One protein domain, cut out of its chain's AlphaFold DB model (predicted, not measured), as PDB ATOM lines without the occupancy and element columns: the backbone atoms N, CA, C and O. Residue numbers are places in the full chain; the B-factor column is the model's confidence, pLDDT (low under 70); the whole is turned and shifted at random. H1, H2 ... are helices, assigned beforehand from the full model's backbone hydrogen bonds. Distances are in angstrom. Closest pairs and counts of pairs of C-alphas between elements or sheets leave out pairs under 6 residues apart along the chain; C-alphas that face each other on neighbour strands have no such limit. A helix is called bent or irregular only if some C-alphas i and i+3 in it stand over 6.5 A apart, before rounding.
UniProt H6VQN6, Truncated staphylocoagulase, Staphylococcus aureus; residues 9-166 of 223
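AT A GLANCE: This is residues 9 to 166 of the 223 residues of the protein "Truncated staphylocoagulase" of Staphylococcus aureus (UniProt H6VQN6). Three long helices, H4, H5 and H6, form an up-and-down bundle, each running against the one before it, and H5 runs on past its contacts with the other two before residues 117 to 133 fold back to H6. Short H1 packs on H4 and H5, H2 packs on H1, and H3 packs on residues 135 to 136 of H6. The 158 printed residues have six named helices, H1 to H6 in order, and no named strand: all helix. The rod spans 66 by 32 by 23 A and is only just compact, close to loose, with a radius of gyration of the C-alphas of 18.1 A.

HOW THE PARTS SIT: H5, residues 79 to 116, touches H6, residues 134 to 161, with residues 80 to 95 alone; they form a hairpin at 15 degrees, a shallow tilt, opposite ways, with closest C-alphas of Ala 84 and Phe 151 at 5.8 A. H4, residues 50 to 72, forms a hairpin with H5 at 30 degrees; the closest C-alphas, of Ile 71 and Lys 85, are 5.9 A apart. H4 touches H6 the same way at 16 degrees, closest at the C-alphas of Ala 67 and Val 148, 6.8 A. H1, residues 9 to 17, touches H5; the C-alphas of Leu 11 and Leu 93, the closest, are 6.5 A apart. H2, residues 24 to 28, touches H1, and is apart from H4, H5 and H6. H3, residues 40 to 44, touches H6, the C-alphas of Ser 42 and Lys 135 being closest at 5.2 A. Every O i to N i+4 pair is within hydrogen-bond range in H1, H2 and H6, but 16 of 19 in H4, 32 of 34 in H5 and 0 of 1 in H3, where 1 of 2 O i to N i+3 pairs is.

IN THESE COORDINATES: H5 is 54.4 A long, from C-alpha 79 at (305.090, 610.105, 440.425), with a kink of 28 degrees near residue 86. It is irregular, C-alphas 80 and 83 being 7.3 A apart, and H4, 33.2 A long, is only just irregular, C-alphas 51 and 54 being 6.8 A apart. H6 is 41.0 A long and ends at C-alpha 161, (294.453, 601.566, 439.096).

THE WHOLE: The C-alphas farthest apart, of Gly 118 and Ser 163, are 67.1 A apart. The printed part has no cut; the links H2 to H3 and H5 to H6 are long. Residues 9 to 30 have pLDDT under 70.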
ATOM      1  N   GLY A   9     328.493 605.679 430.980       50.72
ATOM      2  CA  GLY A   9     327.285 606.321 430.458       50.72
ATOM      3  C   GLY A   9     326.087 606.116 431.380       50.72
ATOM      4  O   GLY A   9     325.488 607.090 431.814       50.72
ATOM      5  N   ALA A  10     325.796 604.866 431.756       53.03
ATOM      6  CA  ALA A  10     324.632 604.532 432.577       53.03
ATOM      7  C   ALA A  10     324.703 605.127 433.995       53.03
ATOM      8  O   ALA A  10     323.733 605.713 434.460       53.03
ATOM      9  N   LEU A  11     325.861 605.054 434.663       52.69
ATOM     10  CA  LEU A  11     326.077 605.695 435.969       52.69
ATOM     11  C   LEU A  11     325.956 607.227 435.912       52.69
ATOM     12  O   LEU A  11     325.407 607.832 436.834       52.69
ATOM     13  N   ALA A  12     326.444 607.861 434.839       53.53
ATOM     14  CA  ALA A  12     326.298 609.304 434.650       53.53
ATOM     15  C   ALA A  12     324.833 609.691 434.396       53.53
ATOM     16  O   ALA A  12     324.329 610.604 435.046       53.53
ATOM     17  N   VAL A  13     324.129 608.959 433.531       51.66
ATOM     18  CA  VAL A  13     322.708 609.186 433.227       51.66
ATOM     19  C   VAL A  13     321.816 608.909 434.446       51.66
ATOM     20  O   VAL A  13     320.924 609.687 434.773       51.66
ATOM     21  N   ALA A  14     322.112 607.875 435.233       50.84
ATOM     22  CA  ALA A  14     321.397 607.620 436.480       50.84
ATOM     23  C   ALA A  14     321.562 608.754 437.506       50.84
ATOM     24  O   ALA A  14     320.623 609.057 438.241       50.84
ATOM     25  N   SER A  15     322.727 609.413 437.544       47.00
ATOM     26  CA  SER A  15     322.941 610.567 438.425       47.00
ATOM     27  C   SER A  15     322.099 611.790 438.029       47.00
ATOM     28  O   SER A  15     321.718 612.557 438.914       47.00
ATOM     29  N   SER A  16     321.749 611.947 436.744       47.19
ATOM     30  CA  SER A  16     320.852 613.008 436.260       47.19
ATOM     31  C   SER A  16     319.363 612.652 436.342       47.19
ATOM     32  O   SER A  16     318.542 613.543 436.550       47.19
ATOM     33  N   LEU A  17     318.994 611.371 436.221       48.12
ATOM     34  CA  LEU A  17     317.591 610.928 436.219       48.12
ATOM     35  C   LEU A  17     316.967 610.791 437.610       48.12
ATOM     36  O   LEU A  17     315.759 610.953 437.778       48.12
ATOM     37  N   PHE A  18     317.778 610.553 438.637       50.38
ATOM     38  CA  PHE A  18     317.330 610.558 440.030       50.38
ATOM     39  C   PHE A  18     317.332 611.975 440.626       50.38
ATOM     40  O   PHE A  18     317.901 612.251 441.684       50.38
ATOM     41  N   THR A  19     316.669 612.904 439.944       47.09
ATOM     42  CA  THR A  19     316.444 614.274 440.430       47.09
ATOM     43  C   THR A  19     315.160 614.420 441.245       47.09
ATOM     44  O   THR A  19     314.955 615.462 441.860       47.09
ATOM     45  N   TRP A  20     314.359 613.356 441.374       44.12
ATOM     46  CA  TRP A  20     313.120 613.343 442.161       44.12
ATOM     47  C   TRP A  20     313.295 613.722 443.642       44.12
ATOM     48  O   TRP A  20     312.329 614.146 444.264       44.12
ATOM     49  N   ASP A  21     314.505 613.592 444.206       41.97
ATOM     50  CA  ASP A  21     314.761 613.860 445.632       41.97
ATOM     51  C   ASP A  21     316.110 614.572 445.916       41.97
ATOM     52  O   ASP A  21     316.629 614.509 447.030       41.97
ATOM     53  N   ASN A  22     316.699 615.269 444.926       43.00
ATOM     54  CA  ASN A  22     317.915 616.100 445.087       43.00
ATOM     55  C   ASN A  22     319.171 615.380 445.653       43.00
ATOM     56  O   ASN A  22     319.961 615.975 446.389       43.00
ATOM     57  N   LYS A  23     319.405 614.100 445.321       47.22
ATOM     58  CA  LYS A  23     320.523 613.303 445.882       47.22
ATOM     59  C   LYS A  23     321.356 612.552 444.838       47.22
ATOM     60  O   LYS A  23     321.667 611.377 445.032       47.22
ATOM     61  N   ALA A  24     321.783 613.228 443.772       46.69
ATOM     62  CA  ALA A  24     322.735 612.663 442.804       46.69
ATOM     63  C   ALA A  24     323.995 612.074 443.494       46.69
ATOM     64  O   ALA A  24     324.450 610.982 443.144       46.69
ATOM     65  N   ASP A  25     324.483 612.723 444.561       40.75
ATOM     66  CA  ASP A  25     325.640 612.275 445.358       40.75
ATOM     67  C   ASP A  25     325.444 610.918 446.061       40.75
ATOM     68  O   ASP A  25     326.408 610.175 446.274       40.75
ATOM     69  N   ALA A  26     324.208 610.556 446.422       46.25
ATOM     70  CA  ALA A  26     323.928 609.301 447.122       46.25
ATOM     71  C   ALA A  26     324.009 608.077 446.196       46.25
ATOM     72  O   ALA A  26     324.212 606.966 446.672       46.25
ATOM     73  N   ILE A  27     323.862 608.267 444.883       50.78
ATOM     74  CA  ILE A  27     323.860 607.182 443.892       50.78
ATOM     75  C   ILE A  27     325.278 606.893 443.416       50.78
ATOM     76  O   ILE A  27     325.681 605.736 443.376       50.78
ATOM     77  N   VAL A  28     326.072 607.939 443.165       48.81
ATOM     78  CA  VAL A  28     327.489 607.803 442.777       48.81
ATOM     79  C   VAL A  28     328.312 607.103 443.872       48.81
ATOM     80  O   VAL A  28     329.302 606.434 443.581       48.81
ATOM     81  N   THR A  29     327.892 607.223 445.136       53.06
ATOM     82  CA  THR A  29     328.572 606.624 446.297       53.06
ATOM     83  C   THR A  29     327.980 605.291 446.759       53.06
ATOM     84  O   THR A  29     328.605 604.601 447.571       53.06
ATOM     85  N   LYS A  30     326.804 604.890 446.257       67.94
ATOM     86  CA  LYS A  30     326.154 603.634 446.645       67.94
ATOM     87  C   LYS A  30     326.755 602.457 445.880       67.94
ATOM     88  O   LYS A  30     326.934 602.492 444.668       67.94
ATOM     89  N   ASP A  31     327.067 601.387 446.607       74.88
ATOM     90  CA  ASP A  31     327.550 600.141 446.017       74.88
ATOM     91  C   ASP A  31     326.361 599.265 445.582       74.88
ATOM     92  O   ASP A  31     325.756 598.577 446.403       74.88
ATOM     93  N   TYR A  32     326.042 599.288 444.290       74.31
ATOM     94  CA  TYR A  32     325.060 598.435 443.604       74.31
ATOM     95  C   TYR A  32     325.599 597.046 443.225       74.31
ATOM     96  O   TYR A  32     324.891 596.254 442.612       74.31
ATOM     97  N   SER A  33     326.830 596.681 443.590       73.56
ATOM     98  CA  SER A  33     327.427 595.428 443.098       73.56
ATOM     99  C   SER A  33     326.729 594.154 443.558       73.56
ATOM    100  O   SER A  33     326.938 593.100 442.965       73.56
ATOM    101  N   LYS A  34     325.901 594.243 444.603       83.88
ATOM    102  CA  LYS A  34     325.054 593.140 445.070       83.88
ATOM    103  C   LYS A  34     323.745 593.008 444.284       83.88
ATOM    104  O   LYS A  34     323.048 592.017 444.466       83.88
ATOM    105  N   GLU A  35     323.422 593.987 443.442       88.50
ATOM    106  CA  GLU A  35     322.194 594.025 442.642       88.50
ATOM    107  C   GLU A  35     322.346 593.300 441.298       88.50
ATOM    108  O   GLU A  35     321.344 592.883 440.713       88.50
ATOM    109  N   SER A  36     323.587 593.109 440.831       90.81
ATOM    110  CA  SER A  36     323.866 592.318 439.631       90.81
ATOM    111  C   SER A  36     323.378 590.881 439.798       90.81
ATOM    112  O   SER A  36     323.573 590.244 440.837       90.81
ATOM    113  N   ARG A  37     322.757 590.348 438.744       93.62
ATOM    114  CA  ARG A  37     322.308 588.953 438.672       93.62
ATOM    115  C   ARG A  37     323.298 588.051 437.945       93.62
ATOM    116  O   ARG A  37     322.992 586.877 437.722       93.62
ATOM    117  N   VAL A  38     324.490 588.557 437.623       93.81
ATOM    118  CA  VAL A  38     325.559 587.723 437.076       93.81
ATOM    119  C   VAL A  38     325.983 586.688 438.104       93.81
ATOM    120  O   VAL A  38     326.306 586.998 439.251       93.81
ATOM    121  N   LYS A  39     325.977 585.419 437.694       92.94
ATOM    122  CA  LYS A  39     326.352 584.329 438.589       92.94
ATOM    123  C   LYS A  39     327.856 584.379 438.826       92.94
ATOM    124  O   LYS A  39     328.639 584.455 437.885       92.94
ATOM    125  N   GLU A  40     328.271 584.217 440.079       88.25
ATOM    126  CA  GLU A  40     329.690 584.222 440.469       88.25
ATOM    127  C   GLU A  40     330.536 583.221 439.658       88.25
ATOM    128  O   GLU A  40     331.685 583.501 439.327       88.25
ATOM    129  N   ASN A  41     329.958 582.079 439.270       90.50
ATOM    130  CA  ASN A  41     330.656 581.057 438.490       90.50
ATOM    131  C   ASN A  41     330.756 581.355 436.983       90.50
ATOM    132  O   ASN A  41     331.492 580.665 436.279       90.50
ATOM    133  N   SER A  42     330.039 582.360 436.472       91.50
ATOM    134  CA  SER A  42     330.043 582.708 435.044       91.50
ATOM    135  C   SER A  42     331.379 583.295 434.590       91.50
ATOM    136  O   SER A  42     331.765 583.111 433.435       91.50
ATOM    137  N   LYS A  43     332.131 583.925 435.502       88.38
ATOM    138  CA  LYS A  43     333.455 584.503 435.217       88.38
ATOM    139  C   LYS A  43     334.576 583.474 435.068       88.38
ATOM    140  O   LYS A  43     335.640 583.813 434.574       88.38
ATOM    141  N   TYR A  44     334.356 582.233 435.510       88.94
ATOM    142  CA  TYR A  44     335.350 581.157 435.419       88.94
ATOM    143  C   TYR A  44     335.240 580.341 434.122       88.94
ATOM    144  O   TYR A  44     335.935 579.338 433.969       88.94
ATOM    145  N   ASP A  45     334.349 580.727 433.204       91.06
ATOM    146  CA  ASP A  45     334.274 580.116 431.878       91.06
ATOM    147  C   ASP A  45     335.370 580.655 430.944       91.06
ATOM    148  O   ASP A  45     336.097 581.591 431.266       91.06
ATOM    149  N   SER A  46     335.482 580.067 429.756       88.75
ATOM    150  CA  SER A  46     336.407 580.540 428.732       88.75
ATOM    151  C   SER A  46     336.007 581.941 428.247       88.75
ATOM    152  O   SER A  46     334.835 582.159 427.907       88.75
ATOM    153  N   PRO A  47     336.963 582.885 428.160       88.50
ATOM    154  CA  PRO A  47     336.710 584.201 427.590       88.50
ATOM    155  C   PRO A  47     336.203 584.089 426.153       88.50
ATOM    156  O   PRO A  47     336.599 583.193 425.400       88.50
ATOM    157  N   MET A  48     335.334 585.016 425.750       88.44
ATOM    158  CA  MET A  48     334.870 585.074 424.369       88.44
ATOM    159  C   MET A  48     336.036 585.317 423.413       88.44
ATOM    160  O   MET A  48     336.945 586.106 423.672       88.44
ATOM    161  N   SER A  49     335.976 584.678 422.246       85.88
ATOM    162  CA  SER A  49     336.906 584.986 421.170       85.88
ATOM    163  C   SER A  49     336.746 586.448 420.732       85.88
ATOM    164  O   SER A  49     335.635 586.973 420.620       85.88
ATOM    165  N   ASN A  50     337.863 587.104 420.411       81.19
ATOM    166  CA  ASN A  50     337.877 588.523 420.032       81.19
ATOM    167  C   ASN A  50     336.942 588.852 418.848       81.19
ATOM    168  O   ASN A  50     336.427 589.963 418.749       81.19
ATOM    169  N   TRP A  51     336.700 587.888 417.954       81.50
ATOM    170  CA  TRP A  51     335.816 588.073 416.804       81.50
ATOM    171  C   TRP A  51     334.328 588.165 417.183       81.50
ATOM    172  O   TRP A  51     333.594 588.903 416.534       81.50
ATOM    173  N   TYR A  52     333.888 587.474 418.242       82.94
ATOM    174  CA  TYR A  52     332.522 587.582 418.774       82.94
ATOM    175  C   TYR A  52     332.383 588.715 419.791       82.94
ATOM    176  O   TYR A  52     331.328 589.347 419.871       82.94
ATOM    177  N   TYR A  53     333.449 588.968 420.553       85.94
ATOM    178  CA  TYR A  53     333.476 589.888 421.685       85.94
ATOM    179  C   TYR A  53     332.851 591.253 421.359       85.94
ATOM    180  O   TYR A  53     331.894 591.670 422.010       85.94
ATOM    181  N   TRP A  54     333.317 591.923 420.301       85.75
ATOM    182  CA  TRP A  54     332.866 593.284 419.977       85.75
ATOM    183  C   TRP A  54     331.393 593.369 419.574       85.75
ATOM    184  O   TRP A  54     330.731 594.354 419.893       85.75
ATOM    185  N   GLY A  55     330.861 592.332 418.921       87.75
ATOM    186  CA  GLY A  55     329.434 592.261 418.610       87.75
ATOM    187  C   GLY A  55     328.579 592.147 419.873       87.75
ATOM    188  O   GLY A  55     327.515 592.755 419.958       87.75
ATOM    189  N   LYS A  56     329.065 591.414 420.882       89.62
ATOM    190  CA  LYS A  56     328.378 591.241 422.168       89.62
ATOM    191  C   LYS A  56     328.465 592.471 423.061       89.62
ATOM    192  O   LYS A  56     327.452 592.844 423.639       89.62
ATOM    193  N   VAL A  57     329.609 593.151 423.091       85.69
ATOM    194  CA  VAL A  57     329.756 594.457 423.760       85.69
ATOM    195  C   VAL A  57     328.783 595.474 423.174       85.69
ATOM    196  O   VAL A  57     327.992 596.038 423.918       85.69
ATOM    197  N   LYS A  58     328.755 595.634 421.844       85.94
ATOM    198  CA  LYS A  58     327.821 596.560 421.186       85.94
ATOM    199  C   LYS A  58     326.357 596.204 421.467       85.94
ATOM    200  O   LYS A  58     325.518 597.082 421.630       85.94
ATOM    201  N   SER A  59     326.043 594.911 421.524       89.81
ATOM    202  CA  SER A  59     324.700 594.449 421.873       89.81
ATOM    203  C   SER A  59     324.326 594.775 423.320       89.81
ATOM    204  O   SER A  59     323.170 595.104 423.560       89.81
ATOM    205  N   LEU A  60     325.261 594.701 424.272       89.62
ATOM    206  CA  LEU A  60     325.018 595.142 425.647       89.62
ATOM    207  C   LEU A  60     324.867 596.660 425.731       89.62
ATOM    208  O   LEU A  60     323.940 597.116 426.381       89.62
ATOM    209  N   GLU A  61     325.715 597.430 425.042       86.19
ATOM    210  CA  GLU A  61     325.593 598.898 424.967       86.19
ATOM    211  C   GLU A  61     324.194 599.319 424.517       86.19
ATOM    212  O   GLU A  61     323.575 600.150 425.172       86.19
ATOM    213  N   SER A  62     323.677 598.693 423.454       87.75
ATOM    214  CA  SER A  62     322.310 598.933 422.983       87.75
ATOM    215  C   SER A  62     321.278 598.606 424.056       87.75
ATOM    216  O   SER A  62     320.420 599.424 424.323       87.75
ATOM    217  N   GLN A  63     321.384 597.456 424.725       90.88
ATOM    218  CA  GLN A  63     320.409 597.063 425.750       90.88
ATOM    219  C   GLN A  63     320.404 597.991 426.965       90.88
ATOM    220  O   GLN A  63     319.347 598.242 427.533       90.88
ATOM    221  N   PHE A  64     321.573 598.482 427.380       88.81
ATOM    222  CA  PHE A  64     321.666 599.483 428.438       88.81
ATOM    223  C   PHE A  64     321.020 600.800 428.006       88.81
ATOM    224  O   PHE A  64     320.262 601.364 428.785       88.81
ATOM    225  N   ALA A  65     321.296 601.260 426.781       86.44
ATOM    226  CA  ALA A  65     320.676 602.461 426.228       86.44
ATOM    227  C   ALA A  65     319.151 602.307 426.139       86.44
ATOM    228  O   ALA A  65     318.440 603.096 426.739       86.44
ATOM    229  N   ASP A  66     318.662 601.226 425.530       88.81
ATOM    230  CA  ASP A  66     317.230 600.947 425.387       88.81
ATOM    231  C   ASP A  66     316.524 600.897 426.758       88.81
ATOM    232  O   ASP A  66     315.423 601.417 426.925       88.81
ATOM    233  N   ALA A  67     317.152 600.290 427.773       90.06
ATOM    234  CA  ALA A  67     316.588 600.222 429.121       90.06
ATOM    235  C   ALA A  67     316.584 601.582 429.842       90.06
ATOM    236  O   ALA A  67     315.684 601.844 430.639       90.06
ATOM    237  N   ILE A  68     317.573 602.437 429.575       87.00
ATOM    238  CA  ILE A  68     317.617 603.816 430.075       87.00
ATOM    239  C   ILE A  68     316.551 604.659 429.377       87.00
ATOM    240  O   ILE A  68     315.793 605.326 430.072       87.00
ATOM    241  N   ASP A  69     316.422 604.560 428.054       87.69
ATOM    242  CA  ASP A  69     315.420 605.285 427.266       87.69
ATOM    243  C   ASP A  69     313.998 604.996 427.776       87.69
ATOM    244  O   ASP A  69     313.179 605.905 427.883       87.69
ATOM    245  N   ILE A  70     313.714 603.755 428.195       90.94
ATOM    246  CA  ILE A  70     312.443 603.397 428.852       90.94
ATOM    247  C   ILE A  70     312.227 604.193 430.149       90.94
ATOM    248  O   ILE A  70     311.103 604.577 430.452       90.94
ATOM    249  N   ILE A  71     313.271 604.433 430.941       87.50
ATOM    250  CA  ILE A  71     313.165 605.219 432.181       87.50
ATOM    251  C   ILE A  71     312.975 606.706 431.863       87.50
ATOM    252  O   ILE A  71     312.247 607.390 432.587       87.50
ATOM    253  N   GLU A  72     313.639 607.205 430.822       85.44
ATOM    254  CA  GLU A  72     313.563 608.606 430.387       85.44
ATOM    255  C   GLU A  72     312.269 608.942 429.642       85.44
ATOM    256  O   GLU A  72     311.934 610.119 429.521       85.44
ATOM    257  N   ASP A  73     311.527 607.932 429.182       89.44
ATOM    258  CA  ASP A  73     310.290 608.122 428.435       89.44
ATOM    259  C   ASP A  73     309.307 609.025 429.199       89.44
ATOM    260  O   ASP A  73     308.929 608.762 430.352       89.44
ATOM    261  N   TYR A  74     308.887 610.099 428.525       87.06
ATOM    262  CA  TYR A  74     308.009 611.134 429.058       87.06
ATOM    263  C   TYR A  74     306.708 610.550 429.616       87.06
ATOM    264  O   TYR A  74     306.213 611.019 430.641       87.06
ATOM    265  N   GLN A  75     306.187 609.473 429.011       90.12
ATOM    266  CA  GLN A  75     304.954 608.826 429.473       90.12
ATOM    267  C   GLN A  75     305.061 608.269 430.907       90.12
ATOM    268  O   GLN A  75     304.050 608.095 431.585       90.12
ATOM    269  N   TYR A  76     306.279 607.998 431.387       92.06
ATOM    270  CA  TYR A  76     306.553 607.528 432.749       92.06
ATOM    271  C   TYR A  76     307.127 608.645 433.635       92.06
ATOM    272  O   TYR A  76     307.843 608.393 434.611       92.06
ATOM    273  N   GLY A  77     306.841 609.901 433.285       88.88
ATOM    274  CA  GLY A  77     307.201 611.094 434.042       88.88
ATOM    275  C   GLY A  77     306.349 611.327 435.288       88.88
ATOM    276  O   GLY A  77     306.673 612.224 436.050       88.88
ATOM    277  N   GLU A  78     305.298 610.542 435.524       90.19
ATOM    278  CA  GLU A  78     304.408 610.708 436.679       90.19
ATOM    279  C   GLU A  78     304.924 610.005 437.943       90.19
ATOM    280  O   GLU A  78     305.590 608.963 437.896       90.19
ATOM    281  N   LYS A  79     304.592 610.568 439.112       92.94
ATOM    282  CA  LYS A  79     305.090 610.105 440.425       92.94
ATOM    283  C   LYS A  79     304.697 608.657 440.741       92.94
ATOM    284  O   LYS A  79     305.407 607.979 441.479       92.94
ATOM    285  N   GLU A  80     303.587 608.172 440.194       94.69
ATOM    286  CA  GLU A  80     303.075 606.813 440.369       94.69
ATOM    287  C   GLU A  80     304.035 605.764 439.790       94.69
ATOM    288  O   GLU A  80     304.092 604.643 440.295       94.69
ATOM    289  N   TYR A  81     304.828 606.130 438.775       94.81
ATOM    290  CA  TYR A  81     305.828 605.253 438.161       94.81
ATOM    291  C   TYR A  81     307.176 605.261 438.876       94.81
ATOM    292  O   TYR A  81     308.044 604.456 438.530       94.81
ATOM    293  N   LYS A  82     307.371 606.134 439.872       91.31
ATOM    294  CA  LYS A  82     308.659 606.321 440.549       91.31
ATOM    295  C   LYS A  82     309.249 604.999 441.042       91.31
ATOM    296  O   LYS A  82     310.388 604.687 440.723       91.31
ATOM    297  N   ASP A  83     308.477 604.196 441.770       92.44
ATOM    298  CA  ASP A  83     308.992 602.944 442.341       92.44
ATOM    299  C   ASP A  83     309.350 601.910 441.258       92.44
ATOM    300  O   ASP A  83     310.343 601.194 441.396       92.44
ATOM    301  N   ALA A  84     308.587 601.854 440.162       95.50
ATOM    302  CA  ALA A  84     308.881 600.979 439.026       95.50
ATOM    303  C   ALA A  84     310.170 601.420 438.306       95.50
ATOM    304  O   ALA A  84     311.039 600.593 438.014       95.50
ATOM    305  N   LYS A  85     310.337 602.732 438.088       93.00
ATOM    306  CA  LYS A  85     311.552 603.329 437.509       93.00
ATOM    307  C   LYS A  85     312.772 603.094 438.393       93.00
ATOM    308  O   LYS A  85     313.813 602.673 437.896       93.00
ATOM    309  N   ASP A  86     312.635 603.284 439.703       89.25
ATOM    310  CA  ASP A  86     313.715 603.084 440.670       89.25
ATOM    311  C   ASP A  86     314.197 601.626 440.684       89.25
ATOM    312  O   ASP A  86     315.405 601.372 440.761       89.25
ATOM    313  N   LYS A  87     313.277 600.657 440.577       92.69
ATOM    314  CA  LYS A  87     313.616 599.231 440.463       92.69
ATOM    315  C   LYS A  87     314.367 598.930 439.172       92.69
ATOM    316  O   LYS A  87     315.431 598.311 439.242       92.69
ATOM    317  N   LEU A  88     313.859 599.383 438.020       93.69
ATOM    318  CA  LEU A  88     314.526 599.176 436.732       93.69
ATOM    319  C   LEU A  88     315.922 599.813 436.736       93.69
ATOM    320  O   LEU A  88     316.906 599.141 436.430       93.69
ATOM    321  N   MET A  89     316.040 601.060 437.200       89.56
ATOM    322  CA  MET A  89     317.324 601.753 437.293       89.56
ATOM    323  C   MET A  89     318.297 601.045 438.238       89.56
ATOM    324  O   MET A  89     319.475 600.901 437.925       89.56
ATOM    325  N   THR A  90     317.824 600.553 439.386       89.44
ATOM    326  CA  THR A  90     318.661 599.786 440.324       89.44
ATOM    327  C   THR A  90     319.233 598.532 439.660       89.44
ATOM    328  O   THR A  90     320.400 598.205 439.881       89.44
ATOM    329  N   ARG A  91     318.450 597.853 438.811       92.81
ATOM    330  CA  ARG A  91     318.918 596.688 438.045       92.81
ATOM    331  C   ARG A  91     319.950 597.080 436.991       92.81
ATOM    332  O   ARG A  91     321.011 596.465 436.956       92.81
ATOM    333  N   ILE A  92     319.687 598.127 436.209       90.88
ATOM    334  CA  ILE A  92     320.630 598.687 435.225       90.88
ATOM    335  C   ILE A  92     321.969 599.023 435.898       90.88
ATOM    336  O   ILE A  92     323.020 598.555 435.463       90.88
ATOM    337  N   LEU A  93     321.938 599.767 437.006       87.88
ATOM    338  CA  LEU A  93     323.134 600.151 437.756       87.88
ATOM    339  C   LEU A  93     323.883 598.955 438.346       87.88
ATOM    340  O   LEU A  93     325.113 598.962 438.375       87.88
ATOM    341  N   GLY A  94     323.165 597.923 438.794       90.00
ATOM    342  CA  GLY A  94     323.771 596.681 439.269       90.00
ATOM    343  C   GLY A  94     324.621 596.006 438.195       90.00
ATOM    344  O   GLY A  94     325.782 595.670 438.446       90.00
ATOM    345  N   GLU A  95     324.073 595.851 436.988       92.69
ATOM    346  CA  GLU A  95     324.790 595.213 435.878       92.69
ATOM    347  C   GLU A  95     325.912 596.092 435.303       92.69
ATOM    348  O   GLU A  95     326.990 595.584 434.980       92.69
ATOM    349  N   ASP A  96     325.717 597.411 435.228       87.75
ATOM    350  CA  ASP A  96     326.772 598.339 434.803       87.75
ATOM    351  C   ASP A  96     327.954 598.328 435.785       87.75
ATOM    352  O   ASP A  96     329.123 598.211 435.397       87.75
ATOM    353  N   GLN A  97     327.664 598.347 437.091       87.38
ATOM    354  CA  GLN A  97     328.708 598.320 438.106       87.38
ATOM    355  C   GLN A  97     329.469 596.987 438.124       87.38
ATOM    356  O   GLN A  97     330.670 596.979 438.413       87.38
ATOM    357  N   TYR A  98     328.818 595.869 437.788       90.81
ATOM    358  CA  TYR A  98     329.501 594.589 437.592       90.81
ATOM    359  C   TYR A  98     330.589 594.701 436.512       90.81
ATOM    360  O   TYR A  98     331.760 594.393 436.769       90.81
ATOM    361  N   LEU A  99     330.234 595.226 435.333       89.75
ATOM    362  CA  LEU A  99     331.175 595.440 434.229       89.75
ATOM    363  C   LEU A  99     332.286 596.430 434.605       89.75
ATOM    364  O   LEU A  99     333.457 596.202 434.284       89.75
ATOM    365  N   LEU A 100     331.949 597.502 435.330       87.06
ATOM    366  CA  LEU A 100     332.916 598.488 435.807       87.06
ATOM    367  C   LEU A 100     333.943 597.871 436.766       87.06
ATOM    368  O   LEU A 100     335.148 598.058 436.573       87.06
ATOM    369  N   LYS A 101     333.494 597.127 437.789       87.75
ATOM    370  CA  LYS A 101     334.390 596.472 438.759       87.75
ATOM    371  C   LYS A 101     335.335 595.505 438.054       87.75
ATOM    372  O   LYS A 101     336.545 595.562 438.273       87.75
ATOM    373  N   LYS A 102     334.803 594.707 437.133       88.75
ATOM    374  CA  LYS A 102     335.587 593.771 436.328       88.75
ATOM    375  C   LYS A 102     336.642 594.487 435.480       88.75
ATOM    376  O   LYS A 102     337.815 594.119 435.512       88.75
ATOM    377  N   LYS A 103     336.274 595.585 434.808       89.69
ATOM    378  CA  LYS A 103     337.222 596.417 434.049       89.69
ATOM    379  C   LYS A 103     338.318 597.004 434.946       89.69
ATOM    380  O   LYS A 103     339.478 597.054 434.538       89.69
ATOM    381  N   ILE A 104     337.978 597.456 436.157       88.06
ATOM    382  CA  ILE A 104     338.948 597.979 437.134       88.06
ATOM    383  C   ILE A 104     339.958 596.899 437.531       88.06
ATOM    384  O   ILE A 104     341.160 597.171 437.572       88.06
ATOM    385  N   GLU A 105     339.492 595.690 437.832       90.81
ATOM    386  CA  GLU A 105     340.350 594.565 438.214       90.81
ATOM    387  C   GLU A 105     341.266 594.128 437.069       90.81
ATOM    388  O   GLU A 105     342.476 593.993 437.267       90.81
ATOM    389  N   GLU A 106     340.723 593.996 435.859       90.94
ATOM    390  CA  GLU A 106     341.493 593.634 434.668       90.94
ATOM    391  C   GLU A 106     342.554 594.699 434.341       90.94
ATOM    392  O   GLU A 106     343.727 594.381 434.123       90.94
ATOM    393  N   TYR A 107     342.185 595.983 434.412       91.31
ATOM    394  CA  TYR A 107     343.107 597.094 434.175       91.31
ATOM    395  C   TYR A 107     344.257 597.136 435.186       91.31
ATOM    396  O   TYR A 107     345.392 597.434 434.804       91.31
ATOM    397  N   LYS A 108     344.008 596.829 436.469       94.31
ATOM    398  CA  LYS A 108     345.074 596.743 437.485       94.31
ATOM    399  C   LYS A 108     346.124 595.707 437.081       94.31
ATOM    400  O   LYS A 108     347.311 596.027 437.052       94.31
ATOM    401  N   GLN A 109     345.686 594.512 436.685       94.69
ATOM    402  CA  GLN A 109     346.587 593.443 436.244       94.69
ATOM    403  C   GLN A 109     347.329 593.808 434.951       94.69
ATOM    404  O   GLN A 109     348.543 593.614 434.856       94.69
ATOM    405  N   TYR A 110     346.623 594.369 433.965       94.12
ATOM    406  CA  TYR A 110     347.210 594.884 432.725       94.12
ATOM    407  C   TYR A 110     348.318 595.904 433.016       94.12
ATOM    408  O   TYR A 110     349.446 595.765 432.533       94.12
ATOM    409  N   ARG A 111     348.016 596.898 433.858       94.56
ATOM    410  CA  ARG A 111     348.931 597.983 434.216       94.56
ATOM    411  C   ARG A 111     350.194 597.443 434.877       94.56
ATOM    412  O   ARG A 111     351.291 597.839 434.496       94.56
ATOM    413  N   GLU A 112     350.056 596.525 435.829       96.19
ATOM    414  CA  GLU A 112     351.199 595.890 436.494       96.19
ATOM    415  C   GLU A 112     352.092 595.116 435.517       96.19
ATOM    416  O   GLU A 112     353.317 595.232 435.587       96.19
ATOM    417  N   ARG A 113     351.502 594.348 434.591       95.69
ATOM    418  CA  ARG A 113     352.257 593.593 433.576       95.69
ATOM    419  C   ARG A 113     353.025 594.520 432.634       95.69
ATOM    420  O   ARG A 113     354.196 594.265 432.368       95.69
ATOM    421  N   TYR A 114     352.400 595.604 432.175       95.12
ATOM    422  CA  TYR A 114     353.041 596.585 431.291       95.12
ATOM    423  C   TYR A 114     354.211 597.294 431.976       95.12
ATOM    424  O   TYR A 114     355.296 597.368 431.404       95.12
ATOM    425  N   LEU A 115     354.025 597.731 433.225       94.88
ATOM    426  CA  LEU A 115     355.089 598.372 433.999       94.88
ATOM    427  C   LEU A 115     356.268 597.419 434.250       94.88
ATOM    428  O   LEU A 115     357.418 597.823 434.089       94.88
ATOM    429  N   LYS A 116     356.005 596.144 434.576       96.12
ATOM    430  CA  LYS A 116     357.055 595.115 434.734       96.12
ATOM    431  C   LYS A 116     357.835 594.855 433.440       96.12
ATOM    432  O   LYS A 116     359.006 594.503 433.509       96.12
ATOM    433  N   ALA A 117     357.206 595.045 432.282       95.44
ATOM    434  CA  ALA A 117     357.839 594.919 430.973       95.44
ATOM    435  C   ALA A 117     358.572 596.198 430.510       95.44
ATOM    436  O   ALA A 117     359.081 596.230 429.393       95.44
ATOM    437  N   GLY A 118     358.612 597.261 431.329       95.19
ATOM    438  CA  GLY A 118     359.205 598.550 430.949       95.19
ATOM    439  C   GLY A 118     358.377 599.341 429.929       95.19
ATOM    440  O   GLY A 118     358.892 600.261 429.298       95.19
ATOM    441  N   LEU A 119     357.100 598.989 429.751       95.94
ATOM    442  CA  LEU A 119     356.177 599.646 428.829       95.94
ATOM    443  C   LEU A 119     355.285 600.655 429.561       95.94
ATOM    444  O   LEU A 119     354.978 600.512 430.745       95.94
ATOM    445  N   SER A 120     354.813 601.662 428.823       93.38
ATOM    446  CA  SER A 120     353.827 602.622 429.327       93.38
ATOM    447  C   SER A 120     352.405 602.092 429.089       93.38
ATOM    448  O   SER A 120     352.027 601.901 427.931       93.38
ATOM    449  N   PRO A 121     351.609 601.833 430.141       92.31
ATOM    450  CA  PRO A 121     350.225 601.393 429.996       92.31
ATOM    451  C   PRO A 121     349.345 602.524 429.448       92.31
ATOM    452  O   PRO A 121     349.576 603.700 429.745       92.31
ATOM    453  N   VAL A 122     348.299 602.171 428.696       91.12
ATOM    454  CA  VAL A 122     347.248 603.138 428.334       91.12
ATOM    455  C   VAL A 122     346.501 603.610 429.582       91.12
ATOM    456  O   VAL A 122     346.541 602.959 430.626       91.12
ATOM    457  N   LYS A 123     345.799 604.741 429.490       88.12
ATOM    458  CA  LYS A 123     344.970 605.241 430.594       88.12
ATOM    459  C   LYS A 123     343.706 604.385 430.745       88.12
ATOM    460  O   LYS A 123     343.228 603.796 429.782       88.12
ATOM    461  N   PHE A 124     343.114 604.366 431.941       81.31
ATOM    462  CA  PHE A 124     341.916 603.561 432.240       81.31
ATOM    463  C   PHE A 124     340.732 603.839 431.295       81.31
ATOM    464  O   PHE A 124     340.014 602.919 430.898       81.31
ATOM    465  N   TYR A 125     340.536 605.102 430.907       78.62
ATOM    466  CA  TYR A 125     339.468 605.485 429.980       78.62
ATOM    467  C   TYR A 125     339.732 605.041 428.533       78.62
ATOM    468  O   TYR A 125     338.803 605.035 427.743       78.62
ATOM    469  N   ASP A 126     340.967 604.680 428.178       80.62
ATOM    470  CA  ASP A 126     341.323 604.132 426.862       80.62
ATOM    471  C   ASP A 126     341.383 602.592 426.881       80.62
ATOM    472  O   ASP A 126     341.521 601.948 425.839       80.62
ATOM    473  N   TYR A 127     341.295 601.987 428.071       83.31
ATOM    474  CA  TYR A 127     341.316 600.542 428.264       83.31
ATOM    475  C   TYR A 127     339.937 599.928 428.001       83.31
ATOM    476  O   TYR A 127     338.924 600.419 428.506       83.31
ATOM    477  N   ASN A 128     339.898 598.814 427.274       83.62
ATOM    478  CA  ASN A 128     338.686 598.015 427.102       83.62
ATOM    479  C   ASN A 128     338.740 596.802 428.025       83.62
ATOM    480  O   ASN A 128     339.822 596.288 428.286       83.62
ATOM    481  N   LEU A 129     337.581 596.341 428.483       85.81
ATOM    482  CA  LEU A 129     337.469 595.010 429.072       85.81
ATOM    483  C   LEU A 129     337.818 593.974 427.984       85.81
ATOM    484  O   LEU A 129     337.485 594.191 426.824       85.81
ATOM    485  N   TYR A 130     338.487 592.875 428.311       84.44
ATOM    486  CA  TYR A 130     338.775 591.803 427.347       84.44
ATOM    487  C   TYR A 130     338.454 590.420 427.905       84.44
ATOM    488  O   TYR A 130     338.074 589.528 427.146       84.44
ATOM    489  N   ASP A 131     338.566 590.238 429.217       86.50
ATOM    490  CA  ASP A 131     338.301 588.974 429.887       86.50
ATOM    491  C   ASP A 131     336.806 588.828 430.189       86.50
ATOM    492  O   ASP A 131     336.398 588.924 431.334       86.50
ATOM    493  N   PHE A 132     335.965 588.670 429.163       89.31
ATOM    494  CA  PHE A 132     334.504 588.597 429.307       89.31
ATOM    495  C   PHE A 132     333.954 587.321 428.669       89.31
ATOM    496  O   PHE A 132     334.186 587.055 427.484       89.31
ATOM    497  N   THR A 133     333.223 586.523 429.442       93.75
ATOM    498  CA  THR A 133     332.702 585.228 429.002       93.75
ATOM    499  C   THR A 133     331.307 585.355 428.394       93.75
ATOM    500  O   THR A 133     330.544 586.286 428.665       93.75
ATOM    501  N   MET A 134     330.928 584.370 427.575       93.88
ATOM    502  CA  MET A 134     329.578 584.324 427.007       93.88
ATOM    503  C   MET A 134     328.510 584.086 428.089       93.88
ATOM    504  O   MET A 134     327.367 584.508 427.929       93.88
ATOM    505  N   LYS A 135     328.869 583.433 429.205       95.31
ATOM    506  CA  LYS A 135     327.959 583.248 430.342       95.31
ATOM    507  C   LYS A 135     327.686 584.559 431.064       95.31
ATOM    508  O   LYS A 135     326.528 584.826 431.356       95.31
ATOM    509  N   GLU A 136     328.710 585.381 431.288       94.69
ATOM    510  CA  GLU A 136     328.525 586.717 431.866       94.69
ATOM    511  C   GLU A 136     327.633 587.579 430.961       94.69
ATOM    512  O   GLU A 136     326.669 588.166 431.438       94.69
ATOM    513  N   TYR A 137     327.881 587.577 429.644       94.31
ATOM    514  CA  TYR A 137     327.002 588.245 428.676       94.31
ATOM    515  C   TYR A 137     325.546 587.764 428.786       94.31
ATOM    516  O   TYR A 137     324.634 588.586 428.846       94.31
ATOM    517  N   ASN A 138     325.318 586.447 428.805       95.75
ATOM    518  CA  ASN A 138     323.970 585.881 428.854       95.75
ATOM    519  C   ASN A 138     323.257 586.193 430.173       95.75
ATOM    520  O   ASN A 138     322.058 586.459 430.153       95.75
ATOM    521  N   ASP A 139     323.973 586.170 431.298       97.12
ATOM    522  CA  ASP A 139     323.400 586.529 432.592       97.12
ATOM    523  C   ASP A 139     322.978 588.009 432.619       97.12
ATOM    524  O   ASP A 139     321.860 588.304 433.037       97.12
ATOM    525  N   ILE A 140     323.816 588.929 432.114       95.56
ATOM    526  CA  ILE A 140     323.471 590.362 432.022       95.56
ATOM    527  C   ILE A 140     322.282 590.566 431.082       95.56
ATOM    528  O   ILE A 140     321.317 591.231 431.450       95.56
ATOM    529  N   HIS A 141     322.328 589.967 429.889       95.50
ATOM    530  CA  HIS A 141     321.249 590.057 428.905       95.50
ATOM    531  C   HIS A 141     319.909 589.618 429.500       95.50
ATOM    532  O   HIS A 141     318.913 590.329 429.381       95.50
ATOM    533  N   GLN A 142     319.893 588.463 430.170       97.75
ATOM    534  CA  GLN A 142     318.681 587.952 430.794       97.75
ATOM    535  C   GLN A 142     318.226 588.853 431.948       97.75
ATOM    536  O   GLN A 142     317.041 589.141 432.047       97.75
ATOM    537  N   SER A 143     319.150 589.349 432.776       97.38
ATOM    538  CA  SER A 143     318.814 590.241 433.891       97.38
ATOM    539  C   SER A 143     318.153 591.540 433.431       97.38
ATOM    540  O   SER A 143     317.143 591.937 434.012       97.38
ATOM    541  N   LEU A 144     318.694 592.182 432.388       96.12
ATOM    542  CA  LEU A 144     318.128 593.407 431.817       96.12
ATOM    543  C   LEU A 144     316.768 593.136 431.175       96.12
ATOM    544  O   LEU A 144     315.817 593.871 431.423       96.12
ATOM    545  N   LYS A 145     316.656 592.048 430.404       97.50
ATOM    546  CA  LYS A 145     315.390 591.635 429.792       97.50
ATOM    547  C   LYS A 145     314.304 591.395 430.844       97.50
ATOM    548  O   LYS A 145     313.219 591.953 430.721       97.50
ATOM    549  N   ASP A 146     314.609 590.620 431.884       97.88
ATOM    550  CA  ASP A 146     313.672 590.327 432.971       97.88
ATOM    551  C   ASP A 146     313.256 591.607 433.707       97.88
ATOM    552  O   ASP A 146     312.086 591.778 434.031       97.88
ATOM    553  N   ALA A 147     314.198 592.529 433.946       97.25
ATOM    554  CA  ALA A 147     313.910 593.802 434.605       97.25
ATOM    555  C   ALA A 147     312.988 594.702 433.764       97.25
ATOM    556  O   ALA A 147     312.082 595.328 434.311       97.25
ATOM    557  N   VAL A 148     313.186 594.749 432.443       97.69
ATOM    558  CA  VAL A 148     312.306 595.486 431.521       97.69
ATOM    559  C   VAL A 148     310.916 594.844 431.455       97.69
ATOM    560  O   VAL A 148     309.904 595.543 431.488       97.69
ATOM    561  N   GLU A 149     310.836 593.513 431.403       98.06
ATOM    562  CA  GLU A 149     309.555 592.803 431.439       98.06
ATOM    563  C   GLU A 149     308.800 593.072 432.750       98.06
ATOM    564  O   GLU A 149     307.607 593.380 432.713       98.06
ATOM    565  N   GLU A 150     309.488 593.020 433.895       98.06
ATOM    566  CA  GLU A 150     308.940 593.353 435.216       98.06
ATOM    567  C   GLU A 150     308.434 594.801 435.263       98.06
ATOM    568  O   GLU A 150     307.292 595.033 435.667       98.06
ATOM    569  N   PHE A 151     309.220 595.757 434.758       97.88
ATOM    570  CA  PHE A 151     308.823 597.161 434.654       97.88
ATOM    571  C   PHE A 151     307.492 597.325 433.909       97.88
ATOM    572  O   PHE A 151     306.568 597.956 434.423       97.88
ATOM    573  N   TYR A 152     307.333 596.695 432.741       97.44
ATOM    574  CA  TYR A 152     306.082 596.794 431.985       97.44
ATOM    575  C   TYR A 152     304.888 596.131 432.679       97.44
ATOM    576  O   TYR A 152     303.751 596.576 432.497       97.44
ATOM    577  N   GLN A 153     305.101 595.079 433.473       97.94
ATOM    578  CA  GLN A 153     304.024 594.511 434.290       97.94
ATOM    579  C   GLN A 153     303.607 595.472 435.408       97.94
ATOM    580  O   GLN A 153     302.408 595.643 435.647       97.94
ATOM    581  N   GLU A 154     304.565 596.139 436.054       96.94
ATOM    582  CA  GLU A 154     304.274 597.159 437.063       96.94
ATOM    583  C   GLU A 154     303.544 598.363 436.458       96.94
ATOM    584  O   GLU A 154     302.525 598.785 437.002       96.94
ATOM    585  N   VAL A 155     303.975 598.846 435.288       96.44
ATOM    586  CA  VAL A 155     303.293 599.914 434.538       96.44
ATOM    587  C   VAL A 155     301.839 599.541 434.257       96.44
ATOM    588  O   VAL A 155     300.938 600.307 434.596       96.44
ATOM    589  N   LYS A 156     301.578 598.344 433.716       96.00
ATOM    590  CA  LYS A 156     300.203 597.870 433.466       96.00
ATOM    591  C   LYS A 156     299.373 597.836 434.744       96.00
ATOM    592  O   LYS A 156     298.198 598.202 434.737       96.00
ATOM    593  N   HIS A 157     299.973 597.406 435.850       96.81
ATOM    594  CA  HIS A 157     299.301 597.383 437.138       96.81
ATOM    595  C   HIS A 157     298.962 598.795 437.641       96.81
ATOM    596  O   HIS A 157     297.835 599.027 438.084       96.81
ATOM    597  N   ILE A 158     299.894 599.743 437.527       96.50
ATOM    598  CA  ILE A 158     299.695 601.155 437.878       96.50
ATOM    599  C   ILE A 158     298.569 601.759 437.030       96.50
ATOM    600  O   ILE A 158     297.620 602.312 437.583       96.50
ATOM    601  N   GLN A 159     298.601 601.570 435.712       95.81
ATOM    602  CA  GLN A 159     297.582 602.077 434.783       95.81
ATOM    603  C   GLN A 159     296.200 601.438 434.989       95.81
ATOM    604  O   GLN A 159     295.167 602.061 434.748       95.81
ATOM    605  N   SER A 160     296.136 600.194 435.474       95.31
ATOM    606  CA  SER A 160     294.855 599.558 435.816       95.31
ATOM    607  C   SER A 160     294.166 600.194 437.031       95.31
ATOM    608  O   SER A 160     292.957 600.046 437.199       95.31
ATOM    609  N   LYS A 161     294.931 600.894 437.879       95.69
ATOM    610  CA  LYS A 161     294.453 601.566 439.096       95.69
ATOM    611  C   LYS A 161     294.273 603.077 438.928       95.69
ATOM    612  O   LYS A 161     293.557 603.667 439.729       95.69
ATOM    613  N   ASN A 162     294.899 603.671 437.913       94.25
ATOM    614  CA  ASN A 162     294.901 605.108 437.639       94.25
ATOM    615  C   ASN A 162     294.453 605.329 436.188       94.25
ATOM    616  O   ASN A 162     295.224 605.118 435.252       94.25
ATOM    617  N   SER A 163     293.173 605.661 435.994       90.12
ATOM    618  CA  SER A 163     292.553 605.761 434.662       90.12
ATOM    619  C   SER A 163     293.106 606.903 433.808       90.12
ATOM    620  O   SER A 163     293.078 606.825 432.589       90.12
ATOM    621  N   ASP A 164     293.583 607.958 434.456       92.00
ATOM    622  CA  ASP A 164     294.254 609.119 433.875       92.00
ATOM    623  C   ASP A 164     295.637 608.793 433.299       92.00
ATOM    624  O   ASP A 164     296.071 609.444 432.358       92.00
ATOM    625  N   LEU A 165     296.293 607.747 433.807       93.94
ATOM    626  CA  LEU A 165     297.596 607.282 433.323       93.94
ATOM    627  C   LEU A 165     297.495 606.238 432.203       93.94
ATOM    628  O   LEU A 165     298.510 605.714 431.733       93.94
ATOM    629  N   GLN A 166     296.280 605.865 431.798       91.88
ATOM    630  CA  GLN A 166     296.098 604.888 430.731       91.88
ATOM    631  C   GLN A 166     296.553 605.462 429.397       91.88
ATOM    632  O   GLN A 166     296.110 606.526 428.971       91.88
TER     633      GLN A 166